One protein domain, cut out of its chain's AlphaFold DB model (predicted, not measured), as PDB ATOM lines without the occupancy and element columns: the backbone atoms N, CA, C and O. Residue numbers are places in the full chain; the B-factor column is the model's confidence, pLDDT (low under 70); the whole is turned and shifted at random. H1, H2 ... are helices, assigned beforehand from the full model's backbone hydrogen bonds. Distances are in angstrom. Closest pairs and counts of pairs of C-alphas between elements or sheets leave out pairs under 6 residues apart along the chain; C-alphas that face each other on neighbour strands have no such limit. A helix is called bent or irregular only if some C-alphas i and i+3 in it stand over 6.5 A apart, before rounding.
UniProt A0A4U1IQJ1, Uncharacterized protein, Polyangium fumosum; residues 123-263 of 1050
ATOM      1  N   ASP A 123     208.412 104.268 138.476       86.19
ATOM      2  CA  ASP A 123     208.998 105.298 139.341       86.19
ATOM      3  C   ASP A 123     210.404 104.891 139.819       86.19
ATOM      4  O   ASP A 123     211.341 105.680 139.698       86.19
ATOM      5  N   ALA A 124     210.604 103.631 140.233       86.12
ATOM      6  CA  ALA A 124     211.931 103.099 140.566       86.12
ATOM      7  C   ALA A 124     212.900 103.098 139.364       86.12
ATOM      8  O   ALA A 124     214.093 103.354 139.525       86.12
ATOM      9  N   PHE A 125     212.410 102.844 138.145       91.56
ATOM     10  CA  PHE A 125     213.216 102.910 136.923       91.56
ATOM     11  C   PHE A 125     213.623 104.348 136.581       91.56
ATOM     12  O   PHE A 125     214.779 104.582 136.229       91.56
ATOM     13  N   LEU A 126     212.701 105.308 136.698       91.56
ATOM     14  CA  LEU A 126     212.970 106.729 136.479       91.56
ATOM     15  C   LEU A 126     213.957 107.268 137.525       91.56
ATOM     16  O   LEU A 126     214.948 107.889 137.148       91.56
ATOM     17  N   ALA A 127     213.758 106.939 138.805       87.88
ATOM     18  CA  ALA A 127     214.694 107.266 139.879       87.88
ATOM     19  C   ALA A 127     216.088 106.667 139.622       87.88
ATOM     20  O   ALA A 127     217.087 107.369 139.754       87.88
ATOM     21  N   TRP A 128     216.169 105.404 139.178       89.69
ATOM     22  CA  TRP A 128     217.436 104.792 138.768       89.69
ATOM     23  C   TRP A 128     218.086 105.514 137.577       89.69
ATOM     24  O   TRP A 128     219.303 105.671 137.566       89.69
ATOM     25  N   CYS A 129     217.324 105.981 136.584       89.12
ATOM     26  CA  CYS A 129     217.892 106.695 135.433       89.12
ATOM     27  C   CYS A 129     218.641 107.973 135.846       89.12
ATOM     28  O   CYS A 129     219.681 108.275 135.256       89.12
ATOM     29  N   ASP A 130     218.156 108.673 136.875       86.44
ATOM     30  CA  ASP A 130     218.773 109.891 137.413       86.44
ATOM     31  C   ASP A 130     219.949 109.622 138.385       86.44
ATOM     32  O   ASP A 130     220.661 110.556 138.767       86.44
ATOM     33  N   GLN A 131     220.221 108.362 138.759       86.81
ATOM     34  CA  GLN A 131     221.407 107.999 139.548       86.81
ATOM     35  C   GLN A 131     222.695 108.105 138.711       86.81
ATOM     36  O   GLN A 131     222.736 107.749 137.533       86.81
ATOM     37  N   LYS A 132     223.796 108.570 139.323       82.06
ATOM     38  CA  LYS A 132     225.071 108.839 138.618       82.06
ATOM     39  C   LYS A 132     225.734 107.590 138.016       82.06
ATOM     40  O   LYS A 132     226.494 107.706 137.061       82.06
ATOM     41  N   ASP A 133     225.468 106.412 138.569       83.00
ATOM     42  CA  ASP A 133     225.978 105.105 138.140       83.00
ATOM     43  C   ASP A 133     225.064 104.395 137.115       83.00
ATOM     44  O   ASP A 133     225.428 103.350 136.550       83.00
ATOM     45  N   SER A 134     223.907 104.991 136.790       83.81
ATOM     46  CA  SER A 134     222.979 104.479 135.776       83.81
ATOM     47  C   SER A 134     223.663 104.296 134.420       83.81
ATOM     48  O   SER A 134     223.446 103.284 133.748       83.81
ATOM     49  N   GLY A 135     224.587 105.196 134.066       84.81
ATOM     50  CA  GLY A 135     225.254 105.248 132.764       84.81
ATOM     51  C   GLY A 135     224.377 105.836 131.654       84.81
ATOM     52  O   GLY A 135     224.657 105.603 130.480       84.81
ATOM     53  N   LEU A 136     223.312 106.554 132.019       90.50
ATOM     54  CA  LEU A 136     222.400 107.259 131.117       90.50
ATOM     55  C   LEU A 136     222.570 108.786 131.266       90.50
ATOM     56  O   LEU A 136     223.062 109.252 132.296       90.50
ATOM     57  N   PRO A 137     222.203 109.597 130.254       90.12
ATOM     58  CA  PRO A 137     222.323 111.048 130.350       90.12
ATOM     59  C   PRO A 137     221.334 111.666 131.354       90.12
ATOM     60  O   PRO A 137     220.143 111.358 131.357       90.12
ATOM     61  N   ALA A 138     221.818 112.627 132.144       88.62
ATOM     62  CA  ALA A 138     221.006 113.360 133.114       88.62
ATOM     63  C   ALA A 138     219.856 114.145 132.445       88.62
ATOM     64  O   ALA A 138     220.084 114.942 131.527       88.62
ATOM     65  N   GLY A 139     218.633 113.970 132.958       89.44
ATOM     66  CA  GLY A 139     217.399 114.532 132.388       89.44
ATOM     67  C   GLY A 139     216.645 113.586 131.443       89.44
ATOM     68  O   GLY A 139     215.602 113.968 130.910       89.44
ATOM     69  N   LEU A 140     217.125 112.352 131.238       92.81
ATOM     70  CA  LEU A 140     216.394 111.334 130.477       92.81
ATOM     71  C   LEU A 140     215.068 110.950 131.150       92.81
ATOM     72  O   LEU A 140     214.054 110.862 130.458       92.81
ATOM     73  N   ALA A 141     215.045 110.782 132.477       92.38
ATOM     74  CA  ALA A 141     213.826 110.450 133.217       92.38
ATOM     75  C   ALA A 141     212.752 111.543 133.067       92.38
ATOM     76  O   ALA A 141     211.609 111.260 132.704       92.38
ATOM     77  N   GLU A 142     213.143 112.807 133.253       92.69
ATOM     78  CA  GLU A 142     212.277 113.972 133.041       92.69
ATOM     79  C   GLU A 142     211.750 114.038 131.596       92.69
ATOM     80  O   GLU A 142     210.575 114.332 131.377       92.69
ATOM     81  N   SER A 143     212.593 113.713 130.610       93.81
ATOM     82  CA  SER A 143     212.216 113.727 129.190       93.81
ATOM     83  C   SER A 143     211.209 112.629 128.838       93.81
ATOM     84  O   SER A 143     210.225 112.918 128.162       93.81
ATOM     85  N   LEU A 144     211.405 111.404 129.343       93.94
ATOM     86  CA  LEU A 144     210.464 110.286 129.174       93.94
ATOM     87  C   LEU A 144     209.099 110.582 129.814       93.94
ATOM     88  O   LEU A 144     208.066 110.243 129.233       93.94
ATOM     89  N   LYS A 145     209.101 111.241 130.982       92.62
ATOM     90  CA  LYS A 145     207.896 111.650 131.718       92.62
ATOM     91  C   LYS A 145     207.149 112.795 131.029       92.62
ATOM     92  O   LYS A 145     205.929 112.744 130.907       92.62
ATOM     93  N   LYS A 146     207.861 113.813 130.527       91.69
ATOM     94  CA  LYS A 146     207.258 114.931 129.773       91.69
ATOM     95  C   LYS A 146     206.711 114.505 128.410       91.69
ATOM     96  O   LYS A 146     205.686 115.033 127.992       91.69
ATOM     97  N   SER A 147     207.343 113.541 127.737       90.88
ATOM     98  CA  SER A 147     206.825 112.980 126.482       90.88
ATOM     99  C   SER A 147     205.701 111.952 126.686       90.88
ATOM    100  O   SER A 147     205.080 111.520 125.714       90.88
ATOM    101  N   GLY A 148     205.454 111.516 127.929       90.00
ATOM    102  CA  GLY A 148     204.482 110.474 128.281       90.00
ATOM    103  C   GLY A 148     204.851 109.066 127.797       90.00
ATOM    104  O   GLY A 148     203.995 108.176 127.793       90.00
ATOM    105  N   LEU A 149     206.096 108.849 127.351       89.38
ATOM    106  CA  LEU A 149     206.578 107.534 126.903       89.38
ATOM    107  C   LEU A 149     206.758 106.569 128.076       89.38
ATOM    108  O   LEU A 149     206.550 105.365 127.918       89.38
ATOM    109  N   ASP A 150     207.064 107.110 129.257       88.69
ATOM    110  CA  ASP A 150     207.113 106.401 130.537       88.69
ATOM    111  C   ASP A 150     205.814 105.651 130.872       88.69
ATOM    112  O   ASP A 150     205.863 104.701 131.647       88.69
ATOM    113  N   ARG A 151     204.673 106.041 130.287       86.69
ATOM    114  CA  ARG A 151     203.361 105.384 130.447       86.69
ATOM    115  C   ARG A 151     202.902 104.601 129.217       86.69
ATOM    116  O   ARG A 151     202.109 103.677 129.350       86.69
ATOM    117  N   GLN A 152     203.382 104.957 128.024       85.12
ATOM    118  CA  GLN A 152     202.978 104.319 126.762       85.12
ATOM    119  C   GLN A 152     203.754 103.024 126.459       85.12
ATOM    120  O   GLN A 152     203.235 102.138 125.781       85.12
ATOM    121  N   VAL A 153     204.990 102.900 126.951       86.75
ATOM    122  CA  VAL A 153     205.894 101.765 126.684       86.75
ATOM    123  C   VAL A 153     205.863 100.769 127.855       86.75
ATOM    124  O   VAL A 153     205.674 101.165 129.000       86.75
ATOM    125  N   ARG A 154     206.046  99.459 127.625       85.56
ATOM    126  CA  ARG A 154     206.116  98.445 128.708       85.56
ATOM    127  C   ARG A 154     207.398  98.587 129.539       85.56
ATOM    128  O   ARG A 154     208.445  98.900 128.975       85.56
ATOM    129  N   ILE A 155     207.357  98.276 130.842       87.19
ATOM    130  CA  ILE A 155     208.549  98.400 131.712       87.19
ATOM    131  C   ILE A 155     209.743  97.547 131.242       87.19
ATOM    132  O   ILE A 155     210.889  97.987 131.332       87.19
ATOM    133  N   ALA A 156     209.483  96.365 130.671       82.81
ATOM    134  CA  ALA A 156     210.519  95.510 130.089       82.81
ATOM    135  C   ALA A 156     211.244  96.211 128.928       82.81
ATOM    136  O   ALA A 156     212.468  96.311 128.931       82.81
ATOM    137  N   THR A 157     210.490  96.809 128.006       87.62
ATOM    138  CA  THR A 157     211.026  97.552 126.860       87.62
ATOM    139  C   THR A 157     211.777  98.822 127.283       87.62
ATOM    140  O   THR A 157     212.793  99.157 126.678       87.62
ATOM    141  N   LEU A 158     211.356  99.501 128.360       90.31
ATOM    142  CA  LEU A 158     212.133 100.597 128.968       90.31
ATOM    143  C   LEU A 158     213.478 100.098 129.534       90.31
ATOM    144  O   LEU A 158     214.512 100.750 129.366       90.31
ATOM    145  N   CYS A 159     213.497  98.914 130.155       89.38
ATOM    146  CA  CYS A 159     214.719  98.285 130.659       89.38
ATOM    147  C   CYS A 159     215.671  97.843 129.533       89.38
ATOM    148  O   CYS A 159     216.878  98.080 129.639       89.38
ATOM    149  N   GLU A 160     215.147  97.247 128.458       88.75
ATOM    150  CA  GLU A 160     215.889  96.904 127.233       88.75
ATOM    151  C   GLU A 160     216.482  98.154 126.574       88.75
ATOM    152  O   GLU A 160     217.680  98.201 126.294       88.75
ATOM    153  N   PHE A 161     215.674  99.205 126.408       92.44
ATOM    154  CA  PHE A 161     216.104 100.500 125.888       92.44
ATOM    155  C   PHE A 161     217.257 101.090 126.710       92.44
ATOM    156  O   PHE A 161     218.281 101.483 126.153       92.44
ATOM    157  N   ALA A 162     217.149 101.072 128.040       90.50
ATOM    158  CA  ALA A 162     218.219 101.513 128.929       90.50
ATOM    159  C   ALA A 162     219.492 100.650 128.836       90.50
ATOM    160  O   ALA A 162     220.589 101.153 129.079       90.50
ATOM    161  N   GLN A 163     219.388  99.352 128.518       89.56
ATOM    162  CA  GLN A 163     220.563  98.513 128.242       89.56
ATOM    163  C   GLN A 163     221.215  98.890 126.909       89.56
ATOM    164  O   GLN A 163     222.428  99.086 126.874       89.56
ATOM    165  N   ALA A 164     220.421  99.045 125.846       89.38
ATOM    166  CA  ALA A 164     220.902  99.457 124.529       89.38
ATOM    167  C   ALA A 164     221.587 100.834 124.583       89.38
ATOM    168  O   ALA A 164     222.725 100.966 124.134       89.38
ATOM    169  N   ALA A 165     220.964 101.817 125.242       90.12
ATOM    170  CA  ALA A 165     221.517 103.160 125.399       90.12
ATOM    171  C   ALA A 165     222.818 103.160 126.216       90.12
ATOM    172  O   ALA A 165     223.786 103.804 125.815       90.12
ATOM    173  N   LYS A 166     222.898 102.385 127.312       88.19
ATOM    174  CA  LYS A 166     224.138 102.244 128.100       88.19
ATOM    175  C   LYS A 166     225.258 101.565 127.301       88.19
ATOM    176  O   LYS A 166     226.407 101.988 127.388       88.19
ATOM    177  N   ALA A 167     224.938 100.543 126.505       87.19
ATOM    178  CA  ALA A 167     225.910  99.857 125.650       87.19
ATOM    179  C   ALA A 167     226.404 100.747 124.494       87.19
ATOM    180  O   ALA A 167     227.596 100.758 124.187       87.19
ATOM    181  N   ALA A 168     225.514 101.534 123.882       83.75
ATOM    182  CA  ALA A 168     225.857 102.511 122.849       83.75
ATOM    183  C   ALA A 168     226.638 103.715 123.412       83.75
ATOM    184  O   ALA A 168     227.531 104.231 122.744       83.75
ATOM    185  N   GLY A 169     226.369 104.121 124.660       78.62
ATOM    186  CA  GLY A 169     227.054 105.220 125.353       78.62
ATOM    187  C   GLY A 169     228.547 104.988 125.601       78.62
ATOM    188  O   GLY A 169     229.285 105.938 125.831       78.62
ATOM    189  N   ALA A 170     229.025 103.744 125.477       77.38
ATOM    190  CA  ALA A 170     230.455 103.432 125.460       77.38
ATOM    191  C   ALA A 170     231.158 103.817 124.136       77.38
ATOM    192  O   ALA A 170     232.378 103.713 124.043       77.38
ATOM    193  N   ARG A 171     230.402 104.203 123.095       75.88
ATOM    194  CA  ARG A 171     230.901 104.476 121.731       75.88
ATOM    195  C   ARG A 171     230.416 105.801 121.130       75.88
ATOM    196  O   ARG A 171     230.938 106.201 120.096       75.88
ATOM    197  N   ALA A 172     229.430 106.459 121.738       81.38
ATOM    198  CA  ALA A 172     228.802 107.678 121.230       81.38
ATOM    199  C   ALA A 172     228.431 108.640 122.379       81.38
ATOM    200  O   ALA A 172     228.247 108.186 123.512       81.38
ATOM    201  N   PRO A 173     228.270 109.954 122.112       85.81
ATOM    202  CA  PRO A 173     227.744 110.917 123.079       85.81
ATOM    203  C   PRO A 173     226.441 110.439 123.731       85.81
ATOM    204  O   PRO A 173     225.572 109.878 123.068       85.81
ATOM    205  N   ALA A 174     226.267 110.690 125.032       85.00
ATOM    206  CA  ALA A 174     225.224 110.032 125.828       85.00
ATOM    207  C   ALA A 174     223.782 110.221 125.301       85.00
ATOM    208  O   ALA A 174     222.987 109.287 125.358       85.00
ATOM    209  N   TRP A 175     223.440 111.392 124.746       92.06
ATOM    210  CA  TRP A 175     222.126 111.623 124.121       92.06
ATOM    211  C   TRP A 175     222.003 111.046 122.701       92.06
ATOM    212  O   TRP A 175     220.923 110.605 122.315       92.06
ATOM    213  N   GLU A 176     223.101 110.954 121.952       90.62
ATOM    214  CA  GLU A 176     223.127 110.277 120.652       90.62
ATOM    215  C   GLU A 176     222.974 108.755 120.831       90.62
ATOM    216  O   GLU A 176     222.258 108.103 120.078       90.62
ATOM    217  N   ALA A 177     223.558 108.181 121.887       90.00
ATOM    218  CA  ALA A 177     223.364 106.786 122.281       90.00
ATOM    219  C   ALA A 177     221.901 106.459 122.654       90.00
ATOM    220  O   ALA A 177     221.381 105.407 122.270       90.00
ATOM    221  N   VAL A 178     221.217 107.381 123.342       92.50
ATOM    222  CA  VAL A 178     219.759 107.342 123.578       92.50
ATOM    223  C   VAL A 178     219.006 107.382 122.242       92.50
ATOM    224  O   VAL A 178     218.162 106.521 121.995       92.50
ATOM    225  N   GLY A 179     219.360 108.309 121.346       92.44
ATOM    226  CA  GLY A 179     218.759 108.451 120.014       92.44
ATOM    227  C   GLY A 179     218.919 107.245 119.091       92.44
ATOM    228  O   GLY A 179     217.977 106.867 118.393       92.44
ATOM    229  N   ASN A 180     220.075 106.586 119.153       92.12
ATOM    230  CA  ASN A 180     220.358 105.329 118.464       92.12
ATOM    231  C   ASN A 180     219.539 104.144 119.004       92.12
ATOM    232  O   ASN A 180     219.326 103.170 118.286       92.12
ATOM    233  N   SER A 181     219.067 104.223 120.251       93.88
ATOM    234  CA  SER A 181     218.382 103.122 120.943       93.88
ATOM    235  C   SER A 181     216.851 103.204 120.883       93.88
ATOM    236  O   SER A 181     216.179 102.229 121.221       93.88
ATOM    237  N   LEU A 182     216.282 104.324 120.416       94.62
ATOM    238  CA  LEU A 182     214.830 104.523 120.273       94.62
ATOM    239  C   LEU A 182     214.067 103.394 119.538       94.62
ATOM    240  O   LEU A 182     212.958 103.077 119.982       94.62
ATOM    241  N   PRO A 183     214.621 102.720 118.506       93.56
ATOM    242  CA  PRO A 183     213.954 101.593 117.845       93.56
ATOM    243  C   PRO A 183     213.594 100.423 118.762       93.56
ATOM    244  O   PRO A 183     212.636  99.707 118.473       93.56
ATOM    245  N   VAL A 184     214.273 100.259 119.904       90.94
ATOM    246  CA  VAL A 184     213.898  99.264 120.926       90.94
ATOM    247  C   VAL A 184     212.497  99.549 121.478       90.94
ATOM    248  O   VAL A 184     211.691  98.630 121.599       90.94
ATOM    249  N   MET A 185     212.164 100.825 121.703       91.19
ATOM    250  CA  MET A 185     210.830 101.278 122.128       91.19
ATOM    251  C   MET A 185     209.807 101.337 120.981       91.19
ATOM    252  O   MET A 185     208.681 101.785 121.184       91.19
ATOM    253  N   GLY A 186     210.176 100.892 119.775       90.50
ATOM    254  CA  GLY A 186     209.317 100.931 118.592       90.50
ATOM    255  C   GLY A 186     209.197 102.310 117.941       90.50
ATOM    256  O   GLY A 186     208.247 102.512 117.187       90.50
ATOM    257  N   LEU A 187     210.135 103.223 118.219       94.06
ATOM    258  CA  LEU A 187     210.226 104.578 117.657       94.06
ATOM    259  C   LEU A 187     211.255 104.653 116.511       94.06
ATOM    260  O   LEU A 187     212.121 103.788 116.410       94.06
ATOM    261  N   ALA A 188     211.209 105.685 115.663       92.88
ATOM    262  CA  ALA A 188     212.280 105.923 114.683       92.88
ATOM    263  C   ALA A 188     213.587 106.348 115.385       92.88
ATOM    264  O   ALA A 188     213.544 106.870 116.506       92.88
ATOM    265  N   ARG A 189     214.749 106.159 114.746       94.56
ATOM    266  CA  ARG A 189     216.028 106.670 115.268       94.56
ATOM    267  C   ARG A 189     216.009 108.202 115.289       94.56
ATOM    268  O   ARG A 189     215.402 108.832 114.426       94.56
ATOM    269  N   ASP A 190     216.676 108.815 116.261       93.31
ATOM    270  CA  ASP A 190     216.825 110.275 116.297       93.31
ATOM    271  C   ASP A 190     218.168 110.683 116.903       93.31
ATOM    272  O   ASP A 190     218.284 110.968 118.096       93.31
ATOM    273  N   THR A 191     219.209 110.713 116.071       91.25
ATOM    274  CA  THR A 191     220.574 111.054 116.517       91.25
ATOM    275  C   THR A 191     220.766 112.540 116.845       91.25
ATOM    276  O   THR A 191     221.843 112.934 117.287       91.25
ATOM    277  N   ARG A 192     219.733 113.381 116.674       90.38
ATOM    278  CA  ARG A 192     219.754 114.809 117.037       90.38
ATOM    279  C   ARG A 192     219.246 115.090 118.455       90.38
ATOM    280  O   ARG A 192     219.295 116.240 118.885       90.38
ATOM    281  N   LEU A 193     218.773 114.074 119.179       91.31
ATOM    282  CA  LEU A 193     218.298 114.226 120.553       91.31
ATOM    283  C   LEU A 193     219.296 114.982 121.445       91.31
ATOM    284  O   LEU A 193     220.482 114.659 121.496       91.31
ATOM    285  N   SER A 194     218.794 115.971 122.186       91.06
ATOM    286  CA  SER A 194     219.569 116.751 123.150       91.06
ATOM    287  C   SER A 194     218.765 116.992 124.426       91.06
ATOM    288  O   SER A 194     217.535 116.977 124.404       91.06
ATOM    289  N   LYS A 195     219.432 117.297 125.548       89.31
ATOM    290  CA  LYS A 195     218.743 117.602 126.819       89.31
ATOM    291  C   LYS A 195     217.711 118.738 126.698       89.31
ATOM    292  O   LYS A 195     216.746 118.755 127.453       89.31
ATOM    293  N   ALA A 196     217.926 119.691 125.788       87.88
ATOM    294  CA  ALA A 196     217.081 120.876 125.658       87.88
ATOM    295  C   ALA A 196     215.736 120.596 124.966       87.88
ATOM    296  O   ALA A 196     214.769 121.301 125.235       87.88
ATOM    297  N   ASP A 197     215.673 119.590 124.090       90.12
ATOM    298  CA  ASP A 197     214.510 119.314 123.239       90.12
ATOM    299  C   ASP A 197     214.060 117.842 123.223       90.12
ATOM    300  O   ASP A 197     213.130 117.484 122.497       90.12
ATOM    301  N   ALA A 198     214.664 116.989 124.056       91.56
ATOM    302  CA  ALA A 198     214.368 115.563 124.100       91.56
ATOM    303  C   ALA A 198     212.886 115.242 124.322       91.56
ATOM    304  O   ALA A 198     212.346 114.407 123.605       91.56
ATOM    305  N   ALA A 199     212.214 115.907 125.265       91.69
ATOM    306  CA  ALA A 199     210.794 115.669 125.534       91.69
ATOM    307  C   ALA A 199     209.911 115.907 124.291       91.69
ATOM    308  O   ALA A 199     209.099 115.050 123.935       91.69
ATOM    309  N   ASP A 200     210.117 117.033 123.600       89.69
ATOM    310  CA  ASP A 200     209.333 117.419 122.423       89.69
ATOM    311  C   ASP A 200     209.613 116.492 121.233       89.69
ATOM    312  O   ASP A 200     208.685 116.031 120.564       89.69
ATOM    313  N   ARG A 201     210.892 116.164 120.989       93.44
ATOM    314  CA  ARG A 201     211.297 115.251 119.907       93.44
ATOM    315  C   ARG A 201     210.797 113.825 120.142       93.44
ATOM    316  O   ARG A 201     210.274 113.210 119.215       93.44
ATOM    317  N   LEU A 202     210.876 113.321 121.377       94.56
ATOM    318  CA  LEU A 202     210.327 112.017 121.766       94.56
ATOM    319  C   LEU A 202     208.807 111.956 121.566       94.56
ATOM    320  O   LEU A 202     208.305 110.990 120.988       94.56
ATOM    321  N   ALA A 203     208.074 112.989 121.995       91.25
ATOM    322  CA  ALA A 203     206.624 113.068 121.825       91.25
ATOM    323  C   ALA A 203     206.214 113.139 120.342       91.25
ATOM    324  O   ALA A 203     205.261 112.476 119.926       91.25
ATOM    325  N   ALA A 204     206.948 113.901 119.527       89.38
ATOM    326  CA  ALA A 204     206.700 113.994 118.092       89.38
ATOM    327  C   ALA A 204     207.005 112.679 117.355       89.38
ATOM    328  O   ALA A 204     206.180 112.225 116.567       89.38
ATOM    329  N   ASN A 205     208.130 112.021 117.658       93.38
ATOM    330  CA  ASN A 205     208.495 110.712 117.102       93.38
ATOM    331  C   ASN A 205     207.418 109.654 117.424       93.38
ATOM    332  O   ASN A 205     206.909 108.984 116.525       93.38
ATOM    333  N   ALA A 206     206.965 109.597 118.682       92.31
ATOM    334  CA  ALA A 206     205.857 108.735 119.098       92.31
ATOM    335  C   ALA A 206     204.558 109.017 118.327       92.31
ATOM    336  O   ALA A 206     203.853 108.087 117.935       92.31
ATOM    337  N   LYS A 207     204.255 110.294 118.061       89.06
ATOM    338  CA  LYS A 207     203.076 110.703 117.287       89.06
ATOM    339  C   LYS A 207     203.170 110.317 115.807       89.06
ATOM    340  O   LYS A 207     202.183 109.814 115.279       89.06
ATOM    341  N   ILE A 208     204.325 110.513 115.168       87.62
ATOM    342  CA  ILE A 208     204.601 110.126 113.771       87.62
ATOM    343  C   ILE A 208     204.406 108.616 113.606       87.62
ATOM    344  O   ILE A 208     203.602 108.176 112.787       87.62
ATOM    345  N   VAL A 209     205.074 107.819 114.447       89.25
ATOM    346  CA  VAL A 209     204.958 106.354 114.419       89.25
ATOM    347  C   VAL A 209     203.522 105.908 114.685       89.25
ATOM    348  O   VAL A 209     203.007 105.059 113.961       89.25
ATOM    349  N   ARG A 210     202.837 106.492 115.677       87.12
ATOM    350  CA  ARG A 210     201.441 106.147 115.976       87.12
ATOM    351  C   ARG A 210     200.507 106.462 114.807       87.12
ATOM    352  O   ARG A 210     199.723 105.591 114.454       87.12
ATOM    353  N   ALA A 211     200.615 107.641 114.195       82.31
ATOM    354  CA  ALA A 211     199.782 108.037 113.058       82.31
ATOM    355  C   ALA A 211     200.004 107.132 111.829       82.31
ATOM    356  O   ALA A 211     199.050 106.758 111.146       82.31
ATOM    357  N   ALA A 212     201.250 106.702 111.602       83.31
ATOM    358  CA  ALA A 212     201.586 105.713 110.580       83.31
ATOM    359  C   ALA A 212     201.040 104.301 110.900       83.31
ATOM    360  O   ALA A 212     200.690 103.565 109.982       83.31
ATOM    361  N   GLN A 213     200.912 103.924 112.182       82.62
ATOM    362  CA  GLN A 213     200.267 102.668 112.596       82.62
ATOM    363  C   GLN A 213     198.734 102.697 112.506       82.62
ATOM    364  O   GLN A 213     198.134 101.665 112.218       82.62
ATOM    365  N   THR A 214     198.095 103.830 112.809       79.44
ATOM    366  CA  THR A 214     196.626 103.973 112.808       79.44
ATOM    367  C   THR A 214     196.062 104.335 111.435       79.44
ATOM    368  O   THR A 214     194.868 104.163 111.202       79.44
ATOM    369  N   GLY A 215     196.895 104.834 110.516       70.19
ATOM    370  CA  GLY A 215     196.469 105.323 109.201       70.19
ATOM    371  C   GLY A 215     195.835 106.721 109.227       70.19
ATOM    372  O   GLY A 215     195.366 107.200 108.192       70.19
ATOM    373  N   GLU A 216     195.847 107.399 110.381       66.12
ATOM    374  CA  GLU A 216     195.238 108.725 110.592       66.12
ATOM    375  C   GLU A 216     195.897 109.841 109.751       66.12
ATOM    376  O   GLU A 216     195.296 110.895 109.536       66.12
ATOM    377  N   SER A 217     197.105 109.617 109.216       53.62
ATOM    378  CA  SER A 217     197.879 110.611 108.451       53.62
ATOM    379  C   SER A 217     197.237 111.078 107.132       53.62
ATOM    380  O   SER A 217     197.624 112.124 106.610       53.62
ATOM    381  N   ARG A 218     196.229 110.373 106.588       51.38
ATOM    382  CA  ARG A 218     195.654 110.627 105.241       51.38
ATOM    383  C   ARG A 218     195.023 112.015 105.003       51.38
ATOM    384  O   ARG A 218     194.614 112.290 103.881       51.38
ATOM    385  N   ARG A 219     194.925 112.892 106.011       48.59
ATOM    386  CA  ARG A 219     194.372 114.260 105.882       48.59
ATOM    387  C   ARG A 219     195.415 115.388 105.849       48.59
ATOM    388  O   ARG A 219     195.029 116.552 105.882       48.59
ATOM    389  N   ARG A 220     196.718 115.088 105.792       54.06
ATOM    390  CA  ARG A 220     197.781 116.108 105.715       54.06
ATOM    391  C   ARG A 220     198.441 116.158 104.337       54.06
ATOM    392  O   ARG A 220     199.491 115.570 104.121       54.06
ATOM    393  N   THR A 221     197.867 116.941 103.427       41.94
ATOM    394  CA  THR A 221     198.558 117.414 102.215       41.94
ATOM    395  C   THR A 221     199.561 118.511 102.584       41.94
ATOM    396  O   THR A 221     199.312 119.696 102.369       41.94
ATOM    397  N   ALA A 222     200.671 118.117 103.209       49.91
ATOM    398  CA  ALA A 222     201.796 118.993 103.512       49.91
ATOM    399  C   ALA A 222     203.020 118.530 102.716       49.91
ATOM    400  O   ALA A 222     203.591 117.478 102.996       49.91
ATOM    401  N   GLU A 223     203.420 119.319 101.723       59.94
ATOM    402  CA  GLU A 223     204.699 119.141 101.035       59.94
ATOM    403  C   GLU A 223     205.854 119.506 101.983       59.94
ATOM    404  O   GLU A 223     205.764 120.465 102.755       59.94
ATOM    405  N   GLY A 224     206.950 118.741 101.939       72.94
ATOM    406  CA  GLY A 224     208.167 119.019 102.705       72.94
ATOM    407  C   GLY A 224     208.752 117.813 103.453       72.94
ATOM    408  O   GLY A 224     208.165 116.730 103.472       72.94
ATOM    409  N   PRO A 225     209.902 117.998 104.132       75.25
ATOM    410  CA  PRO A 225     210.741 116.899 104.627       75.25
ATOM    411  C   PRO A 225     210.110 116.062 105.751       75.25
ATOM    412  O   PRO A 225     210.559 114.950 106.014       75.25
ATOM    413  N   LEU A 226     209.070 116.567 106.430       81.44
ATOM    414  CA  LEU A 226     208.306 115.767 107.396       81.44
ATOM    415  C   LEU A 226     207.492 114.671 106.690       81.44
ATOM    416  O   LEU A 226     207.417 113.560 107.201       81.44
ATOM    417  N   SER A 227     206.926 114.972 105.518       78.00
ATOM    418  CA  SER A 227     206.084 114.050 104.744       78.00
ATOM    419  C   SER A 227     206.893 112.869 104.201       78.00
ATOM    420  O   SER A 227     206.477 111.721 104.321       78.00
ATOM    421  N   GLU A 228     208.112 113.129 103.718       81.62
ATOM    422  CA  GLU A 228     209.064 112.086 103.308       81.62
ATOM    423  C   GLU A 228     209.404 111.128 104.463       81.62
ATOM    424  O   GLU A 228     209.429 109.911 104.283       81.62
ATOM    425  N   MET A 229     209.612 111.663 105.672       84.25
ATOM    426  CA  MET A 229     209.897 110.866 106.871       84.25
ATOM    427  C   MET A 229     208.660 110.103 107.373       84.25
ATOM    428  O   MET A 229     208.778 108.942 107.758       84.25
ATOM    429  N   GLU A 230     207.467 110.710 107.336       84.25
ATOM    430  CA  GLU A 230     206.197 110.029 107.635       84.25
ATOM    431  C   GLU A 230     205.952 108.860 106.658       84.25
ATOM    432  O   GLU A 230     205.580 107.770 107.098       84.25
ATOM    433  N   ALA A 231     206.249 109.037 105.363       82.75
ATOM    434  CA  ALA A 231     206.137 107.990 104.346       82.75
ATOM    435  C   ALA A 231     207.133 106.836 104.570       82.75
ATOM    436  O   ALA A 231     206.725 105.674 104.568       82.75
ATOM    437  N   GLN A 232     208.409 107.137 104.848       85.44
ATOM    438  CA  GLN A 232     209.418 106.118 105.184       85.44
ATOM    439  C   GLN A 232     209.018 105.313 106.429       85.44
ATOM    440  O   GLN A 232     209.117 104.085 106.439       85.44
ATOM    441  N   VAL A 233     208.520 105.982 107.478       86.25
ATOM    442  CA  VAL A 233     208.024 105.306 108.688       86.25
ATOM    443  C   VAL A 233     206.814 104.429 108.358       86.25
ATOM    444  O   VAL A 233     206.743 103.298 108.833       86.25
ATOM    445  N   GLN A 234     205.890 104.892 107.516       85.25
ATOM    446  CA  GLN A 234     204.734 104.101 107.092       85.25
ATOM    447  C   GLN A 234     205.140 102.849 106.290       85.25
ATOM    448  O   GLN A 234     204.621 101.766 106.562       85.25
ATOM    449  N   GLU A 235     206.099 102.952 105.368       83.44
ATOM    450  CA  GLU A 235     206.630 101.819 104.592       83.44
ATOM    451  C   GLU A 235     207.357 100.788 105.480       83.44
ATOM    452  O   GLU A 235     207.109  99.577 105.394       83.44
ATOM    453  N   ALA A 236     208.189 101.261 106.414       83.31
ATOM    454  CA  ALA A 236     208.871 100.427 107.403       83.31
ATOM    455  C   ALA A 236     207.905  99.689 108.349       83.31
ATOM    456  O   ALA A 236     208.220  98.602 108.838       83.31
ATOM    457  N   LEU A 237     206.729 100.264 108.618       83.75
ATOM    458  CA  LEU A 237     205.697  99.666 109.469       83.75
ATOM    459  C   LEU A 237     204.752  98.729 108.707       83.75
ATOM    460  O   LEU A 237     204.302  97.739 109.282       83.75
ATOM    461  N   ALA A 238     204.469  99.004 107.431       77.81
ATOM    462  CA  ALA A 238     203.600  98.175 106.593       77.81
ATOM    463  C   ALA A 238     204.222  96.811 106.239       77.81
ATOM    464  O   ALA A 238     203.505  95.839 106.013       77.81
ATOM    465  N   SER A 239     205.554  96.737 106.194       63.69
ATOM    466  CA  SER A 239     206.316  95.584 105.690       63.69
ATOM    467  C   SER A 239     206.829  94.613 106.763       63.69
ATOM    468  O   SER A 239     207.319  93.538 106.422       63.69
ATOM    469  N   SER A 240     206.767  94.971 108.052       69.75
ATOM    470  CA  SER A 240     207.611  94.342 109.081       69.75
ATOM    471  C   SER A 240     206.931  94.117 110.438       69.75
ATOM    472  O   SER A 240     206.319  95.016 111.012       69.75
ATOM    473  N   THR A 241     207.143  92.936 111.033       68.56
ATOM    474  CA  THR A 241     206.718  92.600 112.407       68.56
ATOM    475  C   THR A 241     207.912  92.235 113.306       68.56
ATOM    476  O   THR A 241     208.994  91.884 112.834       68.56
ATOM    477  N   GLY A 242     207.745  92.363 114.629       71.44
ATOM    478  CA  GLY A 242     208.761  91.973 115.619       71.44
ATOM    479  C   GLY A 242     210.132  92.642 115.417       71.44
ATOM    480  O   GLY A 242     210.225  93.854 115.230       71.44
ATOM    481  N   GLN A 243     211.210  91.849 115.439       73.06
ATOM    482  CA  GLN A 243     212.582  92.349 115.252       73.06
ATOM    483  C   GLN A 243     212.831  92.972 113.868       73.06
ATOM    484  O   GLN A 243     213.682  93.854 113.746       73.06
ATOM    485  N   ALA A 244     212.095  92.561 112.828       78.81
ATOM    486  CA  ALA A 244     212.196  93.184 111.505       78.81
ATOM    487  C   ALA A 244     211.754  94.657 111.567       78.81
ATOM    488  O   ALA A 244     212.442  95.529 111.041       78.81
ATOM    489  N   ARG A 245     210.689  94.956 112.328       82.31
ATOM    490  CA  ARG A 245     210.205  96.328 112.550       82.31
ATOM    491  C   ARG A 245     211.235  97.191 113.282       82.31
ATOM    492  O   ARG A 245     211.435  98.340 112.907       82.31
ATOM    493  N   GLN A 246     211.909  96.647 114.299       84.06
ATOM    494  CA  GLN A 246     212.978  97.368 115.005       84.06
ATOM    495  C   GLN A 246     214.149  97.699 114.065       84.06
ATOM    496  O   GLN A 246     214.655  98.816 114.098       84.06
ATOM    497  N   LYS A 247     214.545  96.768 113.184       84.88
ATOM    498  CA  LYS A 247     215.581  97.015 112.165       84.88
ATOM    499  C   LYS A 247     215.154  98.068 111.137       84.88
ATOM    500  O   LYS A 247     215.957  98.937 110.814       84.88
ATOM    501  N   ALA A 248     213.908  98.021 110.665       85.75
ATOM    502  CA  ALA A 248     213.379  98.992 109.708       85.75
ATOM    503  C   ALA A 248     213.323 100.414 110.307       85.75
ATOM    504  O   ALA A 248     213.830 101.358 109.710       85.75
ATOM    505  N   LEU A 249     212.827 100.560 111.541       89.25
ATOM    506  CA  LEU A 249     212.827 101.844 112.258       89.25
ATOM    507  C   LEU A 249     214.237 102.342 112.624       89.25
ATOM    508  O   LEU A 249     214.446 103.547 112.731       89.25
ATOM    509  N   ALA A 250     215.215 101.444 112.786       89.44
ATOM    510  CA  ALA A 250     216.615 101.812 113.001       89.44
ATOM    511  C   ALA A 250     217.324 102.331 111.738       89.44
ATOM    512  O   ALA A 250     218.379 102.961 111.864       89.44
ATOM    513  N   ALA A 251     216.773 102.087 110.543       89.31
ATOM    514  CA  ALA A 251     217.277 102.636 109.285       89.31
ATOM    515  C   ALA A 251     216.830 104.093 109.046       89.31
ATOM    516  O   ALA A 251     217.518 104.827 108.342       89.31
ATOM    517  N   ILE A 252     215.723 104.517 109.664       90.88
ATOM    518  CA  ILE A 252     215.137 105.859 109.529       90.88
ATOM    519  C   ILE A 252     215.632 106.746 110.671       90.88
ATOM    520  O   ILE A 252     215.492 106.378 111.836       90.88
ATOM    521  N   ASP A 253     216.179 107.921 110.351       92.06
ATOM    522  CA  ASP A 253     216.724 108.867 111.333       92.06
ATOM    523  C   ASP A 253     216.077 110.249 111.205       92.06
ATOM    524  O   ASP A 253     216.201 110.905 110.173       92.06
ATOM    525  N   LEU A 254     215.432 110.722 112.274       91.44
ATOM    526  CA  LEU A 254     214.760 112.025 112.323       91.44
ATOM    527  C   LEU A 254     215.728 113.218 112.480       91.44
ATOM    528  O   LEU A 254     215.283 114.369 112.544       91.44
ATOM    529  N   LYS A 255     217.050 112.983 112.500       90.75
ATOM    530  CA  LYS A 255     218.098 114.022 112.521       90.75
ATOM    531  C   LYS A 255     217.891 115.191 111.534       90.75
ATOM    532  O   LYS A 255     218.126 116.331 111.958       90.75
ATOM    533  N   PRO A 256     217.470 114.989 110.263       89.19
ATOM    534  CA  PRO A 256     217.267 116.091 109.319       89.19
ATOM    535  C   PRO A 256     216.209 117.097 109.792       89.19
ATOM    536  O   PRO A 256     216.329 118.294 109.528       89.19
ATOM    537  N   LEU A 257     215.207 116.637 110.545       87.38
ATOM    538  CA  LEU A 257     214.103 117.467 111.013       87.38
ATOM    539  C   LEU A 257     214.508 118.307 112.227       87.38
ATOM    540  O   LEU A 257     215.032 117.814 113.231       87.38
ATOM    541  N   THR A 258     214.218 119.604 112.169       87.44
ATOM    542  CA  THR A 258     214.281 120.487 113.339       87.44
ATOM    543  C   THR A 258     213.091 120.243 114.265       87.44
ATOM    544  O   THR A 258     212.008 119.853 113.835       87.44
ATOM    545  N   THR A 259     213.251 120.549 115.549       83.88
ATOM    546  CA  THR A 259     212.191 120.375 116.557       83.88
ATOM    547  C   THR A 259     210.951 121.237 116.256       83.88
ATOM    548  O   THR A 259     209.833 120.830 116.551       83.88
ATOM    549  N   ARG A 260     211.107 122.367 115.544       81.06
ATOM    550  CA  ARG A 260     209.975 123.151 115.007       81.06
ATOM    551  C   ARG A 260     209.230 122.464 113.856       81.06
ATOM    552  O   ARG A 260     208.030 122.662 113.751       81.06
ATOM    553  N   GLN A 261     209.913 121.689 113.010       82.56
ATOM    554  CA  GLN A 261     209.279 120.915 111.929       82.56
ATOM    555  C   GLN A 261     208.570 119.658 112.453       82.56
ATOM    556  O   GLN A 261     207.623 119.197 111.834       82.56
ATOM    557  N   LEU A 262     209.012 119.124 113.596       79.06
ATOM    558  CA  LEU A 262     208.358 118.019 114.307       79.06
ATOM    559  C   LEU A 262     207.119 118.462 115.113       79.06
ATOM    560  O   LEU A 262     206.238 117.651 115.403       79.06
ATOM    561  N   ALA A 263     207.039 119.741 115.489       71.50
ATOM    562  CA  ALA A 263     205.905 120.293 116.221       71.50
ATOM    563  C   ALA A 263     204.655 120.429 115.322       71.50
ATOM    564  O   ALA A 263     204.774 120.750 114.138       71.50
TER     565      ALA A 263
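What this domain is: This is residues 123 to 263 of the 1050 residues of an uncharacterized protein of Polyangium fumosum (UniProt A0A4U1IQJ1). Ten helices, set mostly crosswise, make a compact body in which H6, the longest, runs along one side and joins two ends: the helices H1 to H5 at one end and the helical hairpin of H8 and H9 at the other. Across from H6 the hairpin of H4 and H5 meets H9, part of the unnamed link of residues 186 to 197 passes through the middle, the short H10 packs on H6, and residues 218 to 223 stick out at the far end beside H8. The printed part has 141 residues with ten named helices, H1 to H10 in order along the chain, and no named strand; the class is all helix, with 93 residues in helices. It is compact, with a radius of gyration of the C-alphas of 14.5 A and spans of 46 by 31 by 28 A.

How they stand to each other: Start at H1, residues 123 to 129, and go on to H2, residues 140 to 146: they are a hairpin and touch at a steep tilt of 42 degrees, opposite ways, the closest C-alphas being those of Leu 126 and Ala 141, 5.0 A apart. After H3, residues 149 to 152, look at H4, residues 155 to 168, and H5, residues 174 to 185. This hairpin touches at a steep tilt of 40 degrees, opposite ways; its closest C-alphas, of Ala 165 and Val 178, are 4.9 A apart. Then comes the hub, H6, residues 198 to 214, which touches four helices. With residues 198 to 202 alone it touches H2, at a steep tilt of 59 degrees, the same way, and the closest C-alphas, of Ser 143 and Ala 199, are 4.4 A apart. It only just touches H3, with 3 pairs of C-alphas within 8 A, the closest those of Leu 149 and Ala 203 at 7.5 A. H7, residues 216 to 219, is close to H6 but not clearly touching, with the C-alphas of Ala 211 and Ser 217 closest at 5.6 A. H6 touches H8, residues 225 to 238, with its residues 208 to 213 alone, at a steep tilt of 54 degrees, the same way; the closest C-alphas, of Ala 212 and Gln 234, are 5.0 A apart. H9, residues 242 to 251, makes a hairpin with H8 at a shallow tilt of 22 degrees, opposite ways, its closest C-alphas being those of Ala 236 and Ala 248, 5.3 A apart. H9 also touches H5, at residues 180 to 184 of H5 alone, with Pro 183 and Gln 246 closest at 5.2 A between C-alphas; the tilt of 37 degrees is only just steep. H10, residues 259 to 262, touches H6, the closest C-alphas being those of Ala 204 and Leu 262, 5.8 A apart. H4 and H6 are apart. In H1, H2, H4, H6, H8 and H9 every O i to N i+4 pair is within hydrogen-bond range, in H5 5 of 8 are, and H3, H7 and H10 are too short for such a pair.

Where its parts are: Find C-alpha 123 at (208.998, 105.298, 139.341), where H1 begins. H4 is 19.9 A from first to last C-alpha, H5 17.2 A and H9 15.0 A. H6 runs 24.0 A, from C-alpha 198 at (214.368, 115.563, 124.100) to C-alpha 214, and H8 runs 20.1 A. H5 and H7 are irregular: C-alphas 180 and 183 are 7.4 A apart, and C-alphas 216 and 219 are 7.3 A apart. H10 ends at C-alpha 262, (208.358, 118.019, 114.307).

The domain as a whole: The two C-alphas farthest apart are those of Asp 133 and Thr 221, at 46.8 A. The printed part has no cut, and the link from H5 to H6, 12 residues, is long. In the B-factor column the mean pLDDT of the printed part is 84.8; residues 216 to 223 and 239 to 241 are under 70.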